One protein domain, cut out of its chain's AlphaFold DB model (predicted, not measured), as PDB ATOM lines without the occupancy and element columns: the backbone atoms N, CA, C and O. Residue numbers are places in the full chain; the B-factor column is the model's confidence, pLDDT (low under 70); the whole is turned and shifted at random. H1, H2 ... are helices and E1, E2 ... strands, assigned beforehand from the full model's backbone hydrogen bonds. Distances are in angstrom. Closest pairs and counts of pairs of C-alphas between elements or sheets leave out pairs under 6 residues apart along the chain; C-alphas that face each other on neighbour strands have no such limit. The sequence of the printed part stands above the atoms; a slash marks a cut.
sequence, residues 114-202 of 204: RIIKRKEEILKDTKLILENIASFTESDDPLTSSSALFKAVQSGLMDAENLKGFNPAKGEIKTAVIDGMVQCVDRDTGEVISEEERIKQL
ATOM      1  N   ARG A 114     -33.638  47.217 -46.470       97.50
ATOM      2  CA  ARG A 114     -32.665  46.660 -47.427       97.50
ATOM      3  C   ARG A 114     -31.377  46.256 -46.719       97.50
ATOM      4  O   ARG A 114     -30.894  45.151 -46.950       97.50
ATOM      5  N   ILE A 115     -30.875  47.109 -45.821       98.06
ATOM      6  CA  ILE A 115     -29.699  46.807 -44.992       98.06
ATOM      7  C   ILE A 115     -29.978  45.598 -44.105       98.06
ATOM      8  O   ILE A 115     -29.189  44.657 -44.103       98.06
ATOM      9  N   ILE A 116     -31.109  45.604 -43.391       98.12
ATOM     10  CA  ILE A 116     -31.493  44.505 -42.498       98.12
ATOM     11  C   ILE A 116     -31.578  43.200 -43.285       98.12
ATOM     12  O   ILE A 116     -30.894  42.244 -42.940       98.12
ATOM     13  N   LYS A 117     -32.351  43.172 -44.379       98.06
ATOM     14  CA  LYS A 117     -32.515  41.968 -45.199       98.06
ATOM     15  C   LYS A 117     -31.163  41.417 -45.657       98.06
ATOM     16  O   LYS A 117     -30.899  40.235 -45.464       98.06
ATOM     17  N   ARG A 118     -30.291  42.268 -46.207       97.94
ATOM     18  CA  ARG A 118     -28.981  41.823 -46.694       97.94
ATOM     19  C   ARG A 118     -28.069  41.337 -45.566       97.94
ATOM     20  O   ARG A 118     -27.333  40.375 -45.754       97.94
ATOM     21  N   LYS A 119     -28.106  41.990 -44.403       98.31
ATOM     22  CA  LYS A 119     -27.351  41.561 -43.220       98.31
ATOM     23  C   LYS A 119     -27.773  40.146 -42.804       98.31
ATOM     24  O   LYS A 119     -26.911  39.291 -42.656       98.31
ATOM     25  N   GLU A 120     -29.077  39.898 -42.687       98.31
ATOM     26  CA  GLU A 120     -29.623  38.588 -42.294       98.31
ATOM     27  C   GLU A 120     -29.303  37.478 -43.310       98.31
ATOM     28  O   GLU A 120     -28.970  36.365 -42.913       98.31
ATOM     29  N   GLU A 121     -29.335  37.775 -44.615       97.94
ATOM     30  CA  GLU A 121     -28.884  36.836 -45.656       97.94
ATOM     31  C   GLU A 121     -27.424  36.419 -45.442       97.94
ATOM     32  O   GLU A 121     -27.119  35.231 -45.395       97.94
ATOM     33  N   ILE A 122     -26.527  37.391 -45.232       98.31
ATOM     34  CA  ILE A 122     -25.098  37.119 -45.018       98.31
ATOM     35  C   ILE A 122     -24.877  36.295 -43.745       98.31
ATOM     36  O   ILE A 122     -24.043  35.392 -43.748       98.31
ATOM     37  N   LEU A 123     -25.605  36.589 -42.662       98.50
ATOM     38  CA  LEU A 123     -25.518  35.827 -41.410       98.50
ATOM     39  C   LEU A 123     -25.958  34.373 -41.608       98.50
ATOM     40  O   LEU A 123     -25.258  33.458 -41.172       98.50
ATOM     41  N   LYS A 124     -27.080  34.157 -42.307       98.19
ATOM     42  CA  LYS A 124     -27.592  32.821 -42.630       98.19
ATOM     43  C   LYS A 124     -26.580  32.019 -43.452       98.19
ATOM     44  O   LYS A 124     -26.253  30.896 -43.073       98.19
ATOM     45  N   ASP A 125     -26.071  32.601 -44.533       97.69
ATOM     46  CA  ASP A 125     -25.113  31.942 -45.426       97.69
ATOM     47  C   ASP A 125     -23.796  31.649 -44.695       97.69
ATOM     48  O   ASP A 125     -23.258  30.546 -44.775       97.69
ATOM     49  N   THR A 126     -23.309  32.600 -43.890       97.44
ATOM     50  CA  THR A 126     -22.078  32.407 -43.109       97.44
ATOM     51  C   THR A 126     -22.232  31.283 -42.090       97.44
ATOM     52  O   THR A 126     -21.326  30.466 -41.951       97.44
ATOM     53  N   LYS A 127     -23.377  31.194 -41.402       96.94
ATOM     54  CA  LYS A 127     -23.647  30.101 -40.464       96.94
ATOM     55  C   LYS A 127     -23.622  28.742 -41.165       96.94
ATOM     56  O   LYS A 127     -22.968  27.831 -40.670       96.94
ATOM     57  N   LEU A 128     -24.252  28.636 -42.335       97.56
ATOM     58  CA  LEU A 128     -24.239  27.410 -43.135       97.56
ATOM     59  C   LEU A 128     -22.810  26.997 -43.525       97.56
ATOM     60  O   LEU A 128     -22.452  25.824 -43.413       97.56
ATOM     61  N   ILE A 129     -21.973  27.954 -43.934       97.56
ATOM     62  CA  ILE A 129     -20.557  27.701 -44.239       97.56
ATOM     63  C   ILE A 129     -19.818  27.199 -42.993       97.56
ATOM     64  O   ILE A 129     -19.136  26.179 -43.063       97.56
ATOM     65  N   LEU A 130     -19.955  27.883 -41.852       96.62
ATOM     66  CA  LEU A 130     -19.275  27.510 -40.606       96.62
ATOM     67  C   LEU A 130     -19.694  26.119 -40.110       96.62
ATOM     68  O   LEU A 130     -18.837  25.359 -39.668       96.62
ATOM     69  N   GLU A 131     -20.972  25.758 -40.231       96.38
ATOM     70  CA  GLU A 131     -21.482  24.422 -39.895       96.38
ATOM     71  C   GLU A 131     -20.858  23.330 -40.782       96.38
ATOM     72  O   GLU A 131     -20.429  22.290 -40.279       96.38
ATOM     73  N   ASN A 132     -20.722  23.582 -42.088       97.56
ATOM     74  CA  ASN A 132     -20.054  22.650 -43.000       97.56
ATOM     75  C   ASN A 132     -18.552  22.530 -42.695       97.56
ATOM     76  O   ASN A 132     -18.032  21.416 -42.653       97.56
ATOM     77  N   ILE A 133     -17.860  23.641 -42.404       97.50
ATOM     78  CA  ILE A 133     -16.457  23.598 -41.954       97.50
ATOM     79  C   ILE A 133     -16.350  22.752 -40.683       97.50
ATOM     80  O   ILE A 133     -15.459  21.910 -40.581       97.50
ATOM     81  N   ALA A 134     -17.276  22.944 -39.741       96.69
ATOM     82  CA  ALA A 134     -17.265  22.222 -38.482       96.69
ATOM     83  C   ALA A 134     -17.402  20.703 -38.671       96.69
ATOM     84  O   ALA A 134     -16.695  19.944 -38.018       96.69
ATOM     85  N   SER A 135     -18.225  20.259 -39.628       96.12
ATOM     86  CA  SER A 135     -18.407  18.833 -39.941       96.12
ATOM     87  C   SER A 135     -17.189  18.132 -40.563       96.12
ATOM     88  O   SER A 135     -17.187  16.913 -40.717       96.12
ATOM     89  N   PHE A 136     -16.130  18.863 -40.926       96.56
ATOM     90  CA  PHE A 136     -14.918  18.259 -41.491       96.56
ATOM     91  C   PHE A 136     -13.979  17.648 -40.453       96.56
ATOM     92  O   PHE A 136     -12.954  17.073 -40.829       96.56
ATOM     93  N   THR A 137     -14.289  17.779 -39.166       95.75
ATOM     94  CA  THR A 137     -13.435  17.300 -38.086       95.75
ATOM     95  C   THR A 137     -14.258  16.932 -36.857       95.75
ATOM     96  O   THR A 137     -15.278  17.546 -36.576       95.75
ATOM     97  N   GLU A 138     -13.768  15.966 -36.084       93.31
ATOM     98  CA  GLU A 138     -14.327  15.584 -34.776       93.31
ATOM     99  C   GLU A 138     -13.689  16.391 -33.626       93.31
ATOM    100  O   GLU A 138     -13.729  15.993 -32.465       93.31
ATOM    101  N   SER A 139     -12.991  17.485 -33.946       92.88
ATOM    102  CA  SER A 139     -12.338  18.334 -32.950       92.88
ATOM    103  C   SER A 139     -13.362  19.126 -32.141       92.88
ATOM    104  O   SER A 139     -14.300  19.679 -32.708       92.88
ATOM    105  N   ASP A 140     -13.107  19.267 -30.837       88.94
ATOM    106  CA  ASP A 140     -13.909  20.112 -29.943       88.94
ATOM    107  C   ASP A 140     -13.905  21.602 -30.348       88.94
ATOM    108  O   ASP A 140     -14.834  22.332 -30.007       88.94
ATOM    109  N   ASP A 141     -12.881  22.054 -31.084       92.12
ATOM    110  CA  ASP A 141     -12.806  23.399 -31.667       92.12
ATOM    111  C   ASP A 141     -12.553  23.306 -33.181       92.12
ATOM    112  O   ASP A 141     -11.422  23.415 -33.674       92.12
ATOM    113  N   PRO A 142     -13.607  23.037 -33.959       92.50
ATOM    114  CA  PRO A 142     -13.437  22.637 -35.340       92.50
ATOM    115  C   PRO A 142     -13.061  23.815 -36.254       92.50
ATOM    116  O   PRO A 142     -12.432  23.608 -37.291       92.50
ATOM    117  N   LEU A 143     -13.365  25.056 -35.857       93.75
ATOM    118  CA  LEU A 143     -13.054  26.261 -36.633       93.75
ATOM    119  C   LEU A 143     -11.583  26.694 -36.521       93.75
ATOM    120  O   LEU A 143     -11.127  27.504 -37.329       93.75
ATOM    121  N   THR A 144     -10.821  26.134 -35.576       94.75
ATOM    122  CA  THR A 144      -9.361  26.312 -35.489       94.75
ATOM    123  C   THR A 144      -8.582  25.106 -36.023       94.75
ATOM    124  O   THR A 144      -7.354  25.152 -36.146       94.75
ATOM    125  N   SER A 145      -9.280  24.034 -36.410       96.88
ATOM    126  CA  SER A 145      -8.675  22.815 -36.938       96.88
ATOM    127  C   SER A 145      -8.060  23.041 -38.322       96.88
ATOM    128  O   SER A 145      -8.753  23.296 -39.309       96.88
ATOM    129  N   SER A 146      -6.739  22.876 -38.426       96.00
ATOM    130  CA  SER A 146      -6.014  23.049 -39.691       96.00
ATOM    131  C   SER A 146      -6.489  22.093 -40.789       96.00
ATOM    132  O   SER A 146      -6.534  22.488 -41.953       96.00
ATOM    133  N   SER A 147      -6.889  20.865 -40.440       95.50
ATOM    134  CA  SER A 147      -7.437  19.897 -41.396       95.50
ATOM    135  C   SER A 147      -8.823  20.298 -41.897       95.50
ATOM    136  O   SER A 147      -9.081  20.172 -43.094       95.50
ATOM    137  N   ALA A 148      -9.692  20.822 -41.025       96.94
ATOM    138  CA  ALA A 148     -11.009  21.316 -41.423       96.94
ATOM    139  C   ALA A 148     -10.888  22.530 -42.354       96.94
ATOM    140  O   ALA A 148     -11.481  22.548 -43.432       96.94
ATOM    141  N   LEU A 149     -10.044  23.503 -41.993       96.56
ATOM    142  CA  LEU A 149      -9.793  24.692 -42.811       96.56
ATOM    143  C   LEU A 149      -9.148  24.338 -44.158       96.56
ATOM    144  O   LEU A 149      -9.540  24.878 -45.193       96.56
ATOM    145  N   PHE A 150      -8.200  23.393 -44.173       95.88
ATOM    146  CA  PHE A 150      -7.623  22.886 -45.418       95.88
ATOM    147  C   PHE A 150      -8.690  22.235 -46.304       95.88
ATOM    148  O   PHE A 150      -8.768  22.563 -47.487       95.88
ATOM    149  N   LYS A 151      -9.539  21.362 -45.739       96.38
ATOM    150  CA  LYS A 151     -10.621  20.703 -46.483       96.38
ATOM    151  C   LYS A 151     -11.633  21.717 -47.016       96.38
ATOM    152  O   LYS A 151     -12.067  21.567 -48.151       96.38
ATOM    153  N   ALA A 152     -11.944  22.773 -46.264       96.94
ATOM    154  CA  ALA A 152     -12.841  23.838 -46.706       96.94
ATOM    155  C   ALA A 152     -12.322  24.593 -47.935       96.94
ATOM    156  O   ALA A 152     -13.092  24.868 -48.855       96.94
ATOM    157  N   VAL A 153     -11.023  24.895 -47.980       96.25
ATOM    158  CA  VAL A 153     -10.400  25.508 -49.163       96.25
ATOM    159  C   VAL A 153     -10.318  24.505 -50.315       96.25
ATOM    160  O   VAL A 153     -10.674  24.828 -51.447       96.25
ATOM    161  N   GLN A 154      -9.892  23.271 -50.027       95.81
ATOM    162  CA  GLN A 154      -9.731  22.211 -51.024       95.81
ATOM    163  C   GLN A 154     -11.045  21.841 -51.718       95.81
ATOM    164  O   GLN A 154     -11.078  21.574 -52.919       95.81
ATOM    165  N   SER A 155     -12.143  21.812 -50.969       95.88
ATOM    166  CA  SER A 155     -13.450  21.447 -51.498       95.88
ATOM    167  C   SER A 155     -14.150  22.573 -52.251       95.88
ATOM    168  O   SER A 155     -15.101  22.300 -52.985       95.88
ATOM    169  N   GLY A 156     -13.683  23.816 -52.104       95.88
ATOM    170  CA  GLY A 156     -14.347  25.013 -52.618       95.88
ATOM    171  C   GLY A 156     -15.458  25.549 -51.710       95.88
ATOM    172  O   GLY A 156     -16.203  26.441 -52.117       95.88
ATOM    173  N   LEU A 157     -15.596  25.041 -50.479       97.00
ATOM    174  CA  LEU A 157     -16.502  25.632 -49.491       97.00
ATOM    175  C   LEU A 157     -16.049  27.057 -49.135       97.00
ATOM    176  O   LEU A 157     -16.865  27.974 -49.140       97.00
ATOM    177  N   MET A 158     -14.744  27.242 -48.908       96.19
ATOM    178  CA  MET A 158     -14.082  28.545 -48.833       96.19
ATOM    179  C   MET A 158     -13.315  28.806 -50.129       96.19
ATOM    180  O   MET A 158     -12.182  28.352 -50.285       96.19
ATOM    181  N   ASP A 159     -13.925  29.548 -51.049       95.31
ATOM    182  CA  ASP A 159     -13.362  29.801 -52.377       95.31
ATOM    183  C   ASP A 159     -13.437  31.282 -52.771       95.31
ATOM    184  O   ASP A 159     -14.183  32.069 -52.187       95.31
ATOM    185  N   ALA A 160     -12.651  31.672 -53.775       94.06
ATOM    186  CA  ALA A 160     -12.715  32.985 -54.406       94.06
ATOM    187  C   ALA A 160     -12.204  32.911 -55.852       94.06
ATOM    188  O   ALA A 160     -11.259  32.184 -56.145       94.06
ATOM    189  N   GLU A 161     -12.761  33.730 -56.748       91.62
ATOM    190  CA  GLU A 161     -12.408  33.718 -58.180       91.62
ATOM    191  C   GLU A 161     -10.906  33.860 -58.448       91.62
ATOM    192  O   GLU A 161     -10.346  33.193 -59.321       91.62
ATOM    193  N   ASN A 162     -10.230  34.695 -57.658       90.38
ATOM    194  CA  ASN A 162      -8.804  34.970 -57.813       90.38
ATOM    195  C   ASN A 162      -7.900  33.846 -57.275       90.38
ATOM    196  O   ASN A 162      -6.681  33.959 -57.378       90.38
ATOM    197  N   LEU A 163      -8.467  32.772 -56.715       93.00
ATOM    198  CA  LEU A 163      -7.722  31.576 -56.315       93.00
ATOM    199  C   LEU A 163      -7.558  30.569 -57.458       93.00
ATOM    200  O   LEU A 163      -6.876  29.560 -57.294       93.00
ATOM    201  N   LYS A 164      -8.147  30.826 -58.633       90.88
ATOM    202  CA  LYS A 164      -8.034  29.928 -59.783       90.88
ATOM    203  C   LYS A 164      -6.570  29.675 -60.147       90.88
ATOM    204  O   LYS A 164      -5.816  30.599 -60.442       90.88
ATOM    205  N   GLY A 165      -6.194  28.397 -60.182       90.00
ATOM    206  CA  GLY A 165      -4.821  27.962 -60.456       90.00
ATOM    207  C   GLY A 165      -3.922  27.882 -59.218       90.00
ATOM    208  O   GLY A 165      -2.756  27.512 -59.354       90.00
ATOM    209  N   PHE A 166      -4.439  28.179 -58.023       91.56
ATOM    210  CA  PHE A 166      -3.717  28.037 -56.761       91.56
ATOM    211  C   PHE A 166      -4.139  26.760 -56.019       91.56
ATOM    212  O   PHE A 166      -5.197  26.711 -55.410       91.56
ATOM    213  N   ASN A 167      -3.291  25.729 -56.013       90.00
ATOM    214  CA  ASN A 167      -3.512  24.510 -55.221       90.00
ATOM    215  C   ASN A 167      -3.321  24.825 -53.716       90.00
ATOM    216  O   ASN A 167      -2.270  25.370 -53.372       90.00
ATOM    217  N   PRO A 168      -4.261  24.501 -52.800       92.25
ATOM    218  CA  PRO A 168      -5.385  23.565 -52.939       92.25
ATOM    219  C   PRO A 168      -6.744  24.157 -53.332       92.25
ATOM    220  O   PRO A 168      -7.700  23.401 -53.433       92.25
ATOM    221  N   ALA A 169      -6.865  25.465 -53.529       94.38
ATOM    222  CA  ALA A 169      -8.148  26.099 -53.811       94.38
ATOM    223  C   ALA A 169      -8.693  25.738 -55.204       94.38
ATOM    224  O   ALA A 169      -7.944  25.641 -56.180       94.38
ATOM    225  N   LYS A 170     -10.019  25.592 -55.308       91.44
ATOM    226  CA  LYS A 170     -10.691  25.357 -56.596       91.44
ATOM    227  C   LYS A 170     -10.671  26.605 -57.485       91.44
ATOM    228  O   LYS A 170     -10.341  26.512 -58.668       91.44
ATOM    229  N   GLY A 171     -10.977  27.779 -56.931       93.06
ATOM    230  CA  GLY A 171     -11.126  29.020 -57.696       93.06
ATOM    231  C   GLY A 171     -12.237  28.940 -58.742       93.06
ATOM    232  O   GLY A 171     -12.124  29.524 -59.824       93.06
ATOM    233  N   GLU A 172     -13.268  28.148 -58.459       92.44
ATOM    234  CA  GLU A 172     -14.363  27.833 -59.378       92.44
ATOM    235  C   GLU A 172     -15.618  28.643 -59.082       92.44
ATOM    236  O   GLU A 172     -16.415  28.847 -60.001       92.44
ATOM    237  N   ILE A 173     -15.767  29.144 -57.847       94.62
ATOM    238  CA  ILE A 173     -16.871  30.032 -57.479       94.62
ATOM    239  C   ILE A 173     -16.960  31.198 -58.461       94.62
ATOM    240  O   ILE A 173     -15.940  31.766 -58.849       94.62
ATOM    241  N   LYS A 174     -18.180  31.562 -58.859       95.69
ATOM    242  CA  LYS A 174     -18.448  32.738 -59.680       95.69
ATOM    243  C   LYS A 174     -19.286  33.743 -58.929       95.69
ATOM    244  O   LYS A 174     -20.238  33.384 -58.238       95.69
ATOM    245  N   THR A 175     -18.892  35.005 -59.047       95.75
ATOM    246  CA  THR A 175     -19.556  36.118 -58.392       95.75
ATOM    247  C   THR A 175     -19.841  37.241 -59.376       95.75
ATOM    248  O   THR A 175     -19.117  37.458 -60.345       95.75
ATOM    249  N   ALA A 176     -20.919  37.969 -59.123       96.12
ATOM    250  CA  ALA A 176     -21.263  39.172 -59.859       96.12
ATOM    251  C   ALA A 176     -21.791  40.231 -58.895       96.12
ATOM    252  O   ALA A 176     -22.348  39.914 -57.840       96.12
ATOM    253  N   VAL A 177     -21.628  41.503 -59.258       96.56
ATOM    254  CA  VAL A 177     -22.274  42.596 -58.533       96.56
ATOM    255  C   VAL A 177     -23.651  42.827 -59.143       96.56
ATOM    256  O   VAL A 177     -23.765  43.328 -60.258       96.56
ATOM    257  N   ILE A 178     -24.694  42.449 -58.407       96.69
ATOM    258  CA  ILE A 178     -26.102  42.551 -58.809       96.69
ATOM    259  C   ILE A 178     -26.825  43.352 -57.729       96.69
ATOM    260  O   ILE A 178     -26.617  43.124 -56.540       96.69
ATOM    261  N   ASP A 179     -27.618  44.351 -58.126       95.81
ATOM    262  CA  ASP A 179     -28.324  45.263 -57.211       95.81
ATOM    263  C   ASP A 179     -27.422  45.923 -56.148       95.81
ATOM    264  O   ASP A 179     -27.838  46.226 -55.025       95.81
ATOM    265  N   GLY A 180     -26.159  46.164 -56.515       95.94
ATOM    266  CA  GLY A 180     -25.164  46.805 -55.661       95.94
ATOM    267  C   GLY A 180     -24.592  45.904 -54.565       95.94
ATOM    268  O   GLY A 180     -23.994  46.433 -53.631       95.94
ATOM    269  N   MET A 181     -24.764  44.583 -54.646       96.12
ATOM    270  CA  MET A 181     -24.184  43.586 -53.739       96.12
ATOM    271  C   MET A 181     -23.464  42.490 -54.520       96.12
ATOM    272  O   MET A 181     -23.853  42.150 -55.631       96.12
ATOM    273  N   VAL A 182     -22.430  41.907 -53.914       95.81
ATOM    274  CA  VAL A 182     -21.772  40.713 -54.461       95.81
ATOM    275  C   VAL A 182     -22.672  39.504 -54.220       95.81
ATOM    276  O   VAL A 182     -23.045  39.243 -53.074       95.81
ATOM    277  N   GLN A 183     -23.009  38.794 -55.291       96.50
ATOM    278  CA  GLN A 183     -23.835  37.589 -55.307       96.50
ATOM    279  C   GLN A 183     -23.049  36.436 -55.928       96.50
ATOM    280  O   GLN A 183     -22.245  36.669 -56.834       96.50
ATOM    281  N   CYS A 184     -23.284  35.210 -55.458       96.31
ATOM    282  CA  CYS A 184     -22.807  34.018 -56.150       96.31
ATOM    283  C   CYS A 184     -23.726  33.741 -57.344       96.31
ATOM    284  O   CYS A 184     -24.945  33.864 -57.228       96.31
ATOM    285  N   VAL A 185     -23.139  33.411 -58.491       97.12
ATOM    286  CA  VAL A 185     -23.881  33.139 -59.723       97.12
ATOM    287  C   VAL A 185     -23.472  31.799 -60.311       97.12
ATOM    288  O   VAL A 185     -22.309  31.400 -60.216       97.12
ATOM    289  N   ASP A 186     -24.428  31.124 -60.939       95.00
ATOM    290  CA  ASP A 186     -24.154  29.959 -61.764       95.00
ATOM    291  C   ASP A 186     -23.267  30.360 -62.952       95.00
ATOM    292  O   ASP A 186     -23.428  31.424 -63.558       95.00
ATOM    293  N   ARG A 187     -22.292  29.512 -63.276       89.69
ATOM    294  CA  ARG A 187     -21.283  29.824 -64.289       89.69
ATOM    295  C   ARG A 187     -21.836  29.808 -65.712       89.69
ATOM    296  O   ARG A 187     -21.317  30.542 -66.554       89.69
ATOM    297  N   ASP A 188     -22.826  28.965 -65.975       91.56
ATOM    298  CA  ASP A 188     -23.353  28.727 -67.312       91.56
ATOM    299  C   ASP A 188     -24.569  29.616 -67.588       91.56
ATOM    300  O   ASP A 188     -24.688  30.168 -68.684       91.56
ATOM    301  N   THR A 189     -25.452  29.798 -66.600       94.56
ATOM    302  CA  THR A 189     -26.667  30.615 -66.754       94.56
ATOM    303  C   THR A 189     -26.466  32.075 -66.348       94.56
ATOM    304  O   THR A 189     -27.166  32.952 -66.856       94.56
ATOM    305  N   GLY A 190     -25.515  32.358 -65.451       93.94
ATOM    306  CA  GLY A 190     -25.336  33.679 -64.843       93.94
ATOM    307  C   GLY A 190     -26.425  34.051 -63.830       93.94
ATOM    308  O   GLY A 190     -26.457  35.190 -63.362       93.94
ATOM    309  N   GLU A 191     -27.325  33.122 -63.497       96.75
ATOM    310  CA  GLU A 191     -28.378  33.337 -62.507       96.75
ATOM    311  C   GLU A 191     -27.811  33.295 -61.087       96.75
ATOM    312  O   GLU A 191     -26.844  32.588 -60.807       96.75
ATOM    313  N   VAL A 192     -28.416  34.058 -60.176       97.19
ATOM    314  CA  VAL A 192     -28.034  34.035 -58.759       97.19
ATOM    315  C   VAL A 192     -28.365  32.670 -58.170       97.19
ATOM    316  O   VAL A 192     -29.498  32.208 -58.291       97.19
ATOM    317  N   ILE A 193     -27.394  32.075 -57.482       96.94
ATOM    318  CA  ILE A 193     -27.574  30.831 -56.732       96.94
ATOM    319  C   ILE A 193     -27.455  31.105 -55.237       96.94
ATOM    320  O   ILE A 193     -26.648  31.927 -54.795       96.94
ATOM    321  N   SER A 194     -28.277  30.420 -54.450       96.50
ATOM    322  CA  SER A 194     -28.178  30.471 -52.995       96.50
ATOM    323  C   SER A 194     -26.944  29.721 -52.496       96.50
ATOM    324  O   SER A 194     -26.436  28.808 -53.148       96.50
ATOM    325  N   GLU A 195     -26.493  30.058 -51.289       96.75
ATOM    326  CA  GLU A 195     -25.362  29.367 -50.669       96.75
ATOM    327  C   GLU A 195     -25.652  27.875 -50.432       96.75
ATOM    328  O   GLU A 195     -24.772  27.031 -50.573       96.75
ATOM    329  N   GLU A 196     -26.910  27.526 -50.150       96.06
ATOM    330  CA  GLU A 196     -27.347  26.136 -50.005       96.06
ATOM    331  C   GLU A 196     -27.255  25.359 -51.328       96.06
ATOM    332  O   GLU A 196     -26.793  24.217 -51.345       96.06
ATOM    333  N   GLU A 197     -27.674  25.962 -52.443       95.81
ATOM    334  CA  GLU A 197     -27.533  25.363 -53.776       95.81
ATOM    335  C   GLU A 197     -26.061  25.222 -54.164       95.81
ATOM    336  O   GLU A 197     -25.658  24.151 -54.614       95.81
ATOM    337  N   ARG A 198     -25.249  26.260 -53.921       95.75
ATOM    338  CA  ARG A 198     -23.804  26.243 -54.176       95.75
ATOM    339  C   ARG A 198     -23.122  25.111 -53.415       95.75
ATOM    340  O   ARG A 198     -22.361  24.353 -54.004       95.75
ATOM    341  N   ILE A 199     -23.408  24.974 -52.120       96.06
ATOM    342  CA  ILE A 199     -22.819  23.931 -51.275       96.06
ATOM    343  C   ILE A 199     -23.238  22.532 -51.740       96.06
ATOM    344  O   ILE A 199     -22.390  21.650 -51.794       96.06
ATOM    345  N   LYS A 200     -24.495  22.324 -52.162       95.00
ATOM    346  CA  LYS A 200     -24.961  21.031 -52.712       95.00
ATOM    347  C   LYS A 200     -24.249  20.611 -54.002       95.00
ATOM    348  O   LYS A 200     -24.261  19.431 -54.338       95.00
ATOM    349  N   GLN A 201     -23.671  21.558 -54.738       93.25
ATOM    350  CA  GLN A 201     -22.858  21.274 -55.924       93.25
ATOM    351  C   GLN A 201     -21.415  20.878 -55.568       93.25
ATOM    352  O   GLN A 201     -20.669  20.428 -56.439       93.25
ATOM    353  N   LEU A 202     -21.007  21.039 -54.305       92.50
ATOM    354  CA  LEU A 202     -19.714  20.588 -53.807       92.50
ATOM    355  C   LEU A 202     -19.821  19.130 -53.341       92.50
ATOM    356  O   LEU A 202     -20.765  18.746 -52.661       92.50
TER     357      LEU A 202
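Overview. This is residues 114 to 202 of the 204 residues of an uncharacterized protein of Candidatus Methanofastidiosum methylthiophilus (UniProt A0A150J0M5). Long helix H1 forms one side; H2 makes a corner with its last residues, short H3 packs beside its middle, and a small two-stranded hairpin, E1 and E2, lies apart from it. The 89 printed residues hold H1, H2, E1, E2, H3 in that order, mostly helix, with an antiparallel sheet. The whole is compact, radius of gyration of the C-alphas 13.9 A, spanning 39 by 33 by 20 A.

Along the chain. H1, residues 114 to 134, begins at C-alpha (-32.665, 46.660, -47.427) and is 30.2 A long. H2 is residues 146 to 155, 14.0 A. E1 is 175 to 178, E2 181 to 184. H3, 195 to 200, ends at C-alpha (-24.961, 21.031, -52.712).

Arrangement. H1 touches H2 with residues 133 to 134 alone, closest C-alphas Ile 133 and Ala 148, 5.9 A, at a steep tilt of 66 degrees. H1 touches H3 with residues 125 to 128 alone, closest C-alphas Asp 125 and Glu 195, 5.8 A, at a shallow tilt of 29 degrees, the same way. In the hairpin, N 176 and O 183 are within hydrogen-bond range, 2.9 A. In H1, H2 and H3 every O i to N i+4 pair is within range.

Size, cuts and confidence. The farthest C-alphas, Asp 140 and Thr 189, are 40.4 A apart. The printed part has no cut; links H1 to H2 and H2 to E1 are long. No printed residue is under 70 in pLDDT.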